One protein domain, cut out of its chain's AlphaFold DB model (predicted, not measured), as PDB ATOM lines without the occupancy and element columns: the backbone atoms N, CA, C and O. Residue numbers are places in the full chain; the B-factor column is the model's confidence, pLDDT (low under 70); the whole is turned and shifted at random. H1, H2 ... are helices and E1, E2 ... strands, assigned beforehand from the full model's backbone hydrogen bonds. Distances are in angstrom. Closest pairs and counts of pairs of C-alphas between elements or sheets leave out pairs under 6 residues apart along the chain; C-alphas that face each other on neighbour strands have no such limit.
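This is residues 206 to 265 of the 1047 residues of the protein "FCPD protein" of Symbiodinium sp. KB8 (UniProt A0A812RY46). A small antiparallel hairpin of two strands, E1 and E2, forms the middle, and the long helix H2 packs on it with residues 239 to 250, mostly on E2. The short helix H1 lies at the hairpin's open end, near the start of E1 and the end of E2, and H3 lies past the hairpin's turn, apart from the other named elements; no two helices touch. The printed part has 60 residues, with three named helices and two named strands in the order H1, E1, E2, H2, H3, and its class is mixed, helices and strands. It is compact, with a radius of gyration of the C-alphas of 11.4 A, and its C-alphas span 30 by 24 by 19 A.

E1 is residues 217 to 220, 6.7 A from first to last C-alpha, and E2 is residues 226 to 229, 9.3 A. H2, the longest helix, is residues 236 to 250 and measures 20.8 A, from C-alpha 236 at (-50.135, 51.485, 80.130) to C-alpha 250 at (-64.526, 54.918, 94.809). H1 is residues 209 to 213, with C-alpha 209 at (-64.920, 36.477, 92.149). H3 is residues 256 to 265, 14.4 A long, with C-alpha 265 at (-49.270, 43.289, 99.157).

E1 and E2 are a hairpin of antiparallel neighbours, with 170 degrees between their directions. C-alphas 220 and 227 face each other at 4.0 A. N 218 and O 228, at 2.9 A, and N 228 and O 219, at 2.9 A, are within hydrogen-bond range. The closest C-alphas of E2 and H2 are those of Gly 227 and Val 243, 7.0 A apart. The closest of E1 and H2 are those of Cys 219 and Lys 239, 7.2 A apart. The closest C-alphas of H1 and E1 are those of Glu 211 and Phe 217, 6.4 A apart; for H1 and E2 they are those of Glu 211 and Pro 229, 7.3 A apart. H3 is apart from H1, E1, E2 and H2, and H1 is apart from H2. In H1, H2 and H3 every O i to N i+4 pair is within hydrogen-bond range.

The two C-alphas farthest apart are those of Gly 231 and Asp 253, 31.3 A. The printed part runs from residue 206 to 265 with no cut. The links H1 to E1, E1 to E2 and H2 to H3 are tight, and E2 to H2 is short; no link is long. The mean pLDDT of the printed part is 76.1, and 13 residues are under 70: residues 214, 216, 231 to 238, 257, and 264 to 265.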
ATOM      1  N   SER A 206     -65.787  45.935  86.741       86.81
ATOM      2  CA  SER A 206     -65.722  45.015  87.884       86.81
ATOM      3  C   SER A 206     -65.433  43.587  87.413       86.81
ATOM      4  O   SER A 206     -66.126  43.062  86.544       86.81
ATOM      5  N   LEU A 207     -64.417  42.962  88.001       84.81
ATOM      6  CA  LEU A 207     -64.066  41.556  87.810       84.81
ATOM      7  C   LEU A 207     -64.948  40.659  88.692       84.81
ATOM      8  O   LEU A 207     -65.330  41.024  89.809       84.81
ATOM      9  N   SER A 208     -65.231  39.454  88.215       83.50
ATOM     10  CA  SER A 208     -65.893  38.400  88.982       83.50
ATOM     11  C   SER A 208     -65.035  37.918  90.158       83.50
ATOM     12  O   SER A 208     -63.825  38.166  90.239       83.50
ATOM     13  N   LYS A 209     -65.658  37.178  91.088       77.50
ATOM     14  CA  LYS A 209     -64.920  36.477  92.149       77.50
ATOM     15  C   LYS A 209     -63.955  35.438  91.548       77.50
ATOM     16  O   LYS A 209     -62.805  35.395  91.957       77.50
ATOM     17  N   ALA A 210     -64.371  34.695  90.520       74.75
ATOM     18  CA  ALA A 210     -63.527  33.695  89.863       74.75
ATOM     19  C   ALA A 210     -62.282  34.298  89.176       74.75
ATOM     20  O   ALA A 210     -61.181  33.794  89.382       74.75
ATOM     21  N   GLU A 211     -62.413  35.405  88.429       76.56
ATOM     22  CA  GLU A 211     -61.258  36.126  87.849       76.56
ATOM     23  C   GLU A 211     -60.286  36.604  88.944       76.56
ATOM     24  O   GLU A 211     -59.067  36.525  88.779       76.56
ATOM     25  N   CYS A 212     -60.817  37.070  90.082       75.00
ATOM     26  CA  CYS A 212     -60.015  37.505  91.225       75.00
ATOM     27  C   CYS A 212     -59.250  36.355  91.891       75.00
ATOM     28  O   CYS A 212     -58.052  36.497  92.125       75.00
ATOM     29  N   ASP A 213     -59.942  35.260  92.197       72.06
ATOM     30  CA  ASP A 213     -59.439  34.172  93.038       72.06
ATOM     31  C   ASP A 213     -58.552  33.198  92.230       72.06
ATOM     32  O   ASP A 213     -57.623  32.603  92.772       72.06
ATOM     33  N   ALA A 214     -58.760  33.093  90.910       65.75
ATOM     34  CA  ALA A 214     -57.872  32.371  89.990       65.75
ATOM     35  C   ALA A 214     -56.630  33.180  89.552       65.75
ATOM     36  O   ALA A 214     -55.778  32.650  88.832       65.75
ATOM     37  N   GLU A 215     -56.537  34.449  89.971       71.06
ATOM     38  CA  GLU A 215     -55.508  35.430  89.592       71.06
ATOM     39  C   GLU A 215     -55.443  35.750  88.085       71.06
ATOM     40  O   GLU A 215     -54.371  36.054  87.554       71.06
ATOM     41  N   ARG A 216     -56.586  35.708  87.389       66.94
ATOM     42  CA  ARG A 216     -56.719  35.935  85.935       66.94
ATOM     43  C   ARG A 216     -57.180  37.366  85.630       66.94
ATOM     44  O   ARG A 216     -58.340  37.609  85.301       66.94
ATOM     45  N   PHE A 217     -56.277  38.335  85.795       76.88
ATOM     46  CA  PHE A 217     -56.532  39.748  85.484       76.88
ATOM     47  C   PHE A 217     -55.279  40.503  85.013       76.88
ATOM     48  O   PHE A 217     -54.182  40.347  85.567       76.88
ATOM     49  N   ALA A 218     -55.460  41.383  84.022       72.50
ATOM     50  CA  ALA A 218     -54.398  42.194  83.426       72.50
ATOM     51  C   ALA A 218     -54.097  43.482  84.219       72.50
ATOM     52  O   ALA A 218     -52.970  43.978  84.176       72.50
ATOM     53  N   CYS A 219     -55.075  44.021  84.954       79.56
ATOM     54  CA  CYS A 219     -54.858  44.892  86.117       79.56
ATOM     55  C   CYS A 219     -56.077  44.835  87.053       79.56
ATOM     56  O   CYS A 219     -57.165  44.455  86.635       79.56
ATOM     57  N   LYS A 220     -55.906  45.191  88.330       86.25
ATOM     58  CA  LYS A 220     -56.980  45.197  89.335       86.25
ATOM     59  C   LYS A 220     -56.650  46.200  90.442       86.25
ATOM     60  O   LYS A 220     -55.481  46.387  90.769       86.25
ATOM     61  N   CYS A 221     -57.668  46.831  91.017       88.12
ATOM     62  CA  CYS A 221     -57.550  47.647  92.220       88.12
ATOM     63  C   CYS A 221     -57.292  46.759  93.458       88.12
ATOM     64  O   CYS A 221     -58.000  45.771  93.641       88.12
ATOM     65  N   PRO A 222     -56.353  47.098  94.358       87.00
ATOM     66  CA  PRO A 222     -56.099  46.297  95.558       87.00
ATOM     67  C   PRO A 222     -57.220  46.341  96.604       87.00
ATOM     68  O   PRO A 222     -57.224  45.515  97.510       87.00
ATOM     69  N   LEU A 223     -58.159  47.289  96.498       85.75
ATOM     70  CA  LEU A 223     -59.233  47.505  97.476       85.75
ATOM     71  C   LEU A 223     -60.597  46.951  97.037       85.75
ATOM     72  O   LEU A 223     -61.522  46.891  97.841       85.75
ATOM     73  N   CYS A 224     -60.761  46.577  95.767       86.69
ATOM     74  CA  CYS A 224     -62.041  46.123  95.226       86.69
ATOM     75  C   CYS A 224     -61.830  45.177  94.032       86.69
ATOM     76  O   CYS A 224     -60.716  44.730  93.761       86.69
ATOM     77  N   ARG A 225     -62.897  44.828  93.304       87.19
ATOM     78  CA  ARG A 225     -62.789  43.983  92.101       87.19
ATOM     79  C   ARG A 225     -62.654  44.761  90.786       87.19
ATOM     80  O   ARG A 225     -62.542  44.128  89.748       87.19
ATOM     81  N   PHE A 226     -62.646  46.095  90.784       89.25
ATOM     82  CA  PHE A 226     -62.497  46.868  89.544       89.25
ATOM     83  C   PHE A 226     -61.115  46.682  88.907       89.25
ATOM     84  O   PHE A 226     -60.098  46.662  89.606       89.25
ATOM     85  N   GLY A 227     -61.064  46.567  87.582       86.00
ATOM     86  CA  GLY A 227     -59.835  46.322  86.847       86.00
ATOM     87  C   GLY A 227     -60.044  46.113  85.351       86.00
ATOM     88  O   GLY A 227     -61.009  46.583  84.751       86.00
ATOM     89  N   LEU A 228     -59.100  45.389  84.762       84.88
ATOM     90  CA  LEU A 228     -59.108  44.932  83.382       84.88
ATOM     91  C   LEU A 228     -58.907  43.406  83.411       84.88
ATOM     92  O   LEU A 228     -57.939  42.952  84.038       84.88
ATOM     93  N   PRO A 229     -59.799  42.613  82.790       79.88
ATOM     94  CA  PRO A 229     -59.712  41.154  82.814       79.88
ATOM     95  C   PRO A 229     -58.462  40.667  82.081       79.88
ATOM     96  O   PRO A 229     -57.761  41.450  81.435       79.88
ATOM     97  N   ASP A 230     -58.151  39.377  82.198       71.06
ATOM     98  CA  ASP A 230     -57.080  38.806  81.383       71.06
ATOM     99  C   ASP A 230     -57.413  38.866  79.882       71.06
ATOM    100  O   ASP A 230     -58.577  38.962  79.491       71.06
ATOM    101  N   GLY A 231     -56.381  38.883  79.040       63.94
ATOM    102  CA  GLY A 231     -56.507  39.024  77.579       63.94
ATOM    103  C   GLY A 231     -56.894  40.421  77.059       63.94
ATOM    104  O   GLY A 231     -56.537  40.761  75.936       63.94
ATOM    105  N   ALA A 232     -57.552  41.278  77.850       66.50
ATOM    106  CA  ALA A 232     -57.977  42.599  77.379       66.50
ATOM    107  C   ALA A 232     -56.806  43.599  77.219       66.50
ATOM    108  O   ALA A 232     -55.974  43.805  78.117       66.50
ATOM    109  N   VAL A 233     -56.766  44.263  76.059       56.47
ATOM    110  CA  VAL A 233     -55.690  45.177  75.648       56.47
ATOM    111  C   VAL A 233     -56.042  46.624  75.996       56.47
ATOM    112  O   VAL A 233     -57.105  47.123  75.651       56.47
ATOM    113  N   ALA A 234     -55.121  47.317  76.668       63.91
ATOM    114  CA  ALA A 234     -55.191  48.755  76.929       63.91
ATOM    115  C   ALA A 234     -53.769  49.313  77.075       63.91
ATOM    116  O   ALA A 234     -52.883  48.604  77.567       63.91
ATOM    117  N   SER A 235     -53.541  50.577  76.708       57.88
ATOM    118  CA  SER A 235     -52.228  51.214  76.898       57.88
ATOM    119  C   SER A 235     -51.874  51.324  78.388       57.88
ATOM    120  O   SER A 235     -52.760  51.387  79.245       57.88
ATOM    121  N   LYS A 236     -50.575  51.369  78.726       59.69
ATOM    122  CA  LYS A 236     -50.135  51.485  80.130       59.69
ATOM    123  C   LYS A 236     -50.778  52.701  80.813       59.69
ATOM    124  O   LYS A 236     -51.376  52.558  81.877       59.69
ATOM    125  N   TYR A 237     -50.723  53.857  80.155       53.59
ATOM    126  CA  TYR A 237     -51.311  55.098  80.654       53.59
ATOM    127  C   TYR A 237     -52.834  55.010  80.801       53.59
ATOM    128  O   TYR A 237     -53.368  55.551  81.763       53.59
ATOM    129  N   ALA A 238     -53.536  54.276  79.927       64.94
ATOM    130  CA  ALA A 238     -54.965  54.029  80.095       64.94
ATOM    131  C   ALA A 238     -55.257  53.180  81.343       64.94
ATOM    132  O   ALA A 238     -56.147  53.534  82.113       64.94
ATOM    133  N   LYS A 239     -54.476  52.117  81.599       77.12
ATOM    134  CA  LYS A 239     -54.608  51.287  82.815       77.12
ATOM    135  C   LYS A 239     -54.344  52.100  84.083       77.12
ATOM    136  O   LYS A 239     -55.132  52.037  85.024       77.12
ATOM    137  N   GLU A 240     -53.276  52.894  84.099       72.25
ATOM    138  CA  GLU A 240     -52.917  53.737  85.245       72.25
ATOM    139  C   GLU A 240     -53.938  54.866  85.464       72.25
ATOM    140  O   GLU A 240     -54.391  55.060  86.590       72.25
ATOM    141  N   ALA A 241     -54.395  55.550  84.409       71.81
ATOM    142  CA  ALA A 241     -55.413  56.597  84.504       71.81
ATOM    143  C   ALA A 241     -56.812  56.056  84.852       71.81
ATOM    144  O   ALA A 241     -57.572  56.734  85.547       71.81
ATOM    145  N   ALA A 242     -57.184  54.857  84.397       75.44
ATOM    146  CA  ALA A 242     -58.433  54.205  84.788       75.44
ATOM    147  C   ALA A 242     -58.413  53.812  86.272       75.44
ATOM    148  O   ALA A 242     -59.312  54.203  87.011       75.44
ATOM    149  N   VAL A 243     -57.359  53.132  86.740       79.69
ATOM    150  CA  VAL A 243     -57.230  52.726  88.151       79.69
ATOM    151  C   VAL A 243     -57.075  53.940  89.080       79.69
ATOM    152  O   VAL A 243     -57.679  53.965  90.152       79.69
ATOM    153  N   ALA A 244     -56.351  54.987  88.670       78.69
ATOM    154  CA  ALA A 244     -56.203  56.214  89.456       78.69
ATOM    155  C   ALA A 244     -57.500  57.042  89.538       78.69
ATOM    156  O   ALA A 244     -57.833  57.524  90.623       78.69
ATOM    157  N   ARG A 245     -58.258  57.188  88.436       80.31
ATOM    158  CA  ARG A 245     -59.585  57.837  88.464       80.31
ATOM    159  C   ARG A 245     -60.578  57.015  89.277       80.31
ATOM    160  O   ARG A 245     -61.194  57.570  90.179       80.31
ATOM    161  N   HIS A 246     -60.637  55.700  89.056       85.06
ATOM    162  CA  HIS A 246     -61.467  54.794  89.848       85.06
ATOM    163  C   HIS A 246     -61.173  54.926  91.346       85.06
ATOM    164  O   HIS A 246     -62.096  55.102  92.134       85.06
ATOM    165  N   ARG A 247     -59.894  54.921  91.755       84.81
ATOM    166  CA  ARG A 247     -59.520  55.157  93.155       84.81
ATOM    167  C   ARG A 247     -60.034  56.510  93.652       84.81
ATOM    168  O   ARG A 247     -60.682  56.536  94.689       84.81
ATOM    169  N   LYS A 248     -59.796  57.611  92.929       83.12
ATOM    170  CA  LYS A 248     -60.307  58.939  93.324       83.12
ATOM    171  C   LYS A 248     -61.841  58.993  93.430       83.12
ATOM    172  O   LYS A 248     -62.348  59.804  94.189       83.12
ATOM    173  N   GLN A 249     -62.562  58.149  92.690       84.12
ATOM    174  CA  GLN A 249     -64.031  58.112  92.639       84.12
ATOM    175  C   GLN A 249     -64.685  57.099  93.597       84.12
ATOM    176  O   GLN A 249     -65.863  57.238  93.904       84.12
ATOM    177  N   ARG A 250     -63.974  56.042  94.016       83.75
ATOM    178  CA  ARG A 250     -64.526  54.918  94.809       83.75
ATOM    179  C   ARG A 250     -63.758  54.606  96.095       83.75
ATOM    180  O   ARG A 250     -64.253  53.844  96.916       83.75
ATOM    181  N   HIS A 251     -62.571  55.181  96.264       86.12
ATOM    182  CA  HIS A 251     -61.721  55.059  97.448       86.12
ATOM    183  C   HIS A 251     -61.044  56.412  97.786       86.12
ATOM    184  O   HIS A 251     -59.810  56.447  97.894       86.12
ATOM    185  N   PRO A 252     -61.795  57.532  97.883       82.44
ATOM    186  CA  PRO A 252     -61.210  58.858  98.096       82.44
ATOM    187  C   PRO A 252     -60.472  58.955  99.439       82.44
ATOM    188  O   PRO A 252     -59.377  59.512  99.494       82.44
ATOM    189  N   ASP A 253     -61.015  58.325 100.481       84.44
ATOM    190  CA  ASP A 253     -60.538  58.402 101.870       84.44
ATOM    191  C   ASP A 253     -59.253  57.590 102.111       84.44
ATOM    192  O   ASP A 253     -58.564  57.754 103.119       84.44
ATOM    193  N   VAL A 254     -58.885  56.703 101.175       81.19
ATOM    194  CA  VAL A 254     -57.673  55.887 101.300       81.19
ATOM    195  C   VAL A 254     -56.476  56.648 100.747       81.19
ATOM    196  O   VAL A 254     -56.346  56.847  99.534       81.19
ATOM    197  N   SER A 255     -55.560  57.026 101.643       81.12
ATOM    198  CA  SER A 255     -54.348  57.792 101.328       81.12
ATOM    199  C   SER A 255     -53.460  57.132 100.261       81.12
ATOM    200  O   SER A 255     -53.493  55.918 100.038       81.12
ATOM    201  N   ASN A 256     -52.623  57.940  99.591       71.00
ATOM    202  CA  ASN A 256     -51.718  57.460  98.535       71.00
ATOM    203  C   ASN A 256     -50.833  56.300  99.024       71.00
ATOM    204  O   ASN A 256     -50.743  55.273  98.349       71.00
ATOM    205  N   ALA A 257     -50.251  56.444 100.217       68.06
ATOM    206  CA  ALA A 257     -49.380  55.444 100.824       68.06
ATOM    207  C   ALA A 257     -50.137  54.159 101.206       68.06
ATOM    208  O   ALA A 257     -49.655  53.061 100.927       68.06
ATOM    209  N   ALA A 258     -51.342  54.269 101.780       72.81
ATOM    210  CA  ALA A 258     -52.155  53.103 102.138       72.81
ATOM    211  C   ALA A 258     -52.562  52.289 100.896       72.81
ATOM    212  O   ALA A 258     -52.419  51.064 100.874       72.81
ATOM    213  N   TYR A 259     -52.975  52.966  99.820       81.69
ATOM    214  CA  TYR A 259     -53.312  52.318  98.551       81.69
ATOM    215  C   TYR A 259     -52.098  51.632  97.902       81.69
ATOM    216  O   TYR A 259     -52.205  50.505  97.417       81.69
ATOM    217  N   GLN A 260     -50.927  52.278  97.919       71.94
ATOM    218  CA  GLN A 260     -49.677  51.694  97.417       71.94
ATOM    219  C   GLN A 260     -49.233  50.477  98.245       71.94
ATOM    220  O   GLN A 260     -48.823  49.468  97.670       71.94
ATOM    221  N   LYS A 261     -49.379  50.523  99.576       71.44
ATOM    222  CA  LYS A 261     -49.105  49.387 100.474       71.44
ATOM    223  C   LYS A 261     -50.000  48.186 100.139       71.44
ATOM    224  O   LYS A 261     -49.499  47.068 100.032       71.44
ATOM    225  N   ALA A 262     -51.290  48.421  99.886       72.69
ATOM    226  CA  ALA A 262     -52.230  47.383  99.464       72.69
ATOM    227  C   ALA A 262     -51.902  46.817  98.061       72.69
ATOM    228  O   ALA A 262     -51.908  45.600  97.876       72.69
ATOM    229  N   ALA A 263     -51.533  47.667  97.093       73.25
ATOM    230  CA  ALA A 263     -51.087  47.234  95.761       73.25
ATOM    231  C   ALA A 263     -49.827  46.349  95.823       73.25
ATOM    232  O   ALA A 263     -49.749  45.318  95.155       73.25
ATOM    233  N   CYS A 264     -48.861  46.723  96.666       62.69
ATOM    234  CA  CYS A 264     -47.639  45.955  96.900       62.69
ATOM    235  C   CYS A 264     -47.939  44.586  97.540       62.69
ATOM    236  O   CYS A 264     -47.438  43.559  97.080       62.69
ATOM    237  N   ALA A 265     -48.827  44.540  98.541       68.38
ATOM    238  CA  ALA A 265     -49.270  43.289  99.157       68.38
ATOM    239  C   ALA A 265     -49.967  42.352  98.149       68.38
ATOM    240  O   ALA A 265     -49.649  41.163  98.097       68.38
TER     241      ALA A 265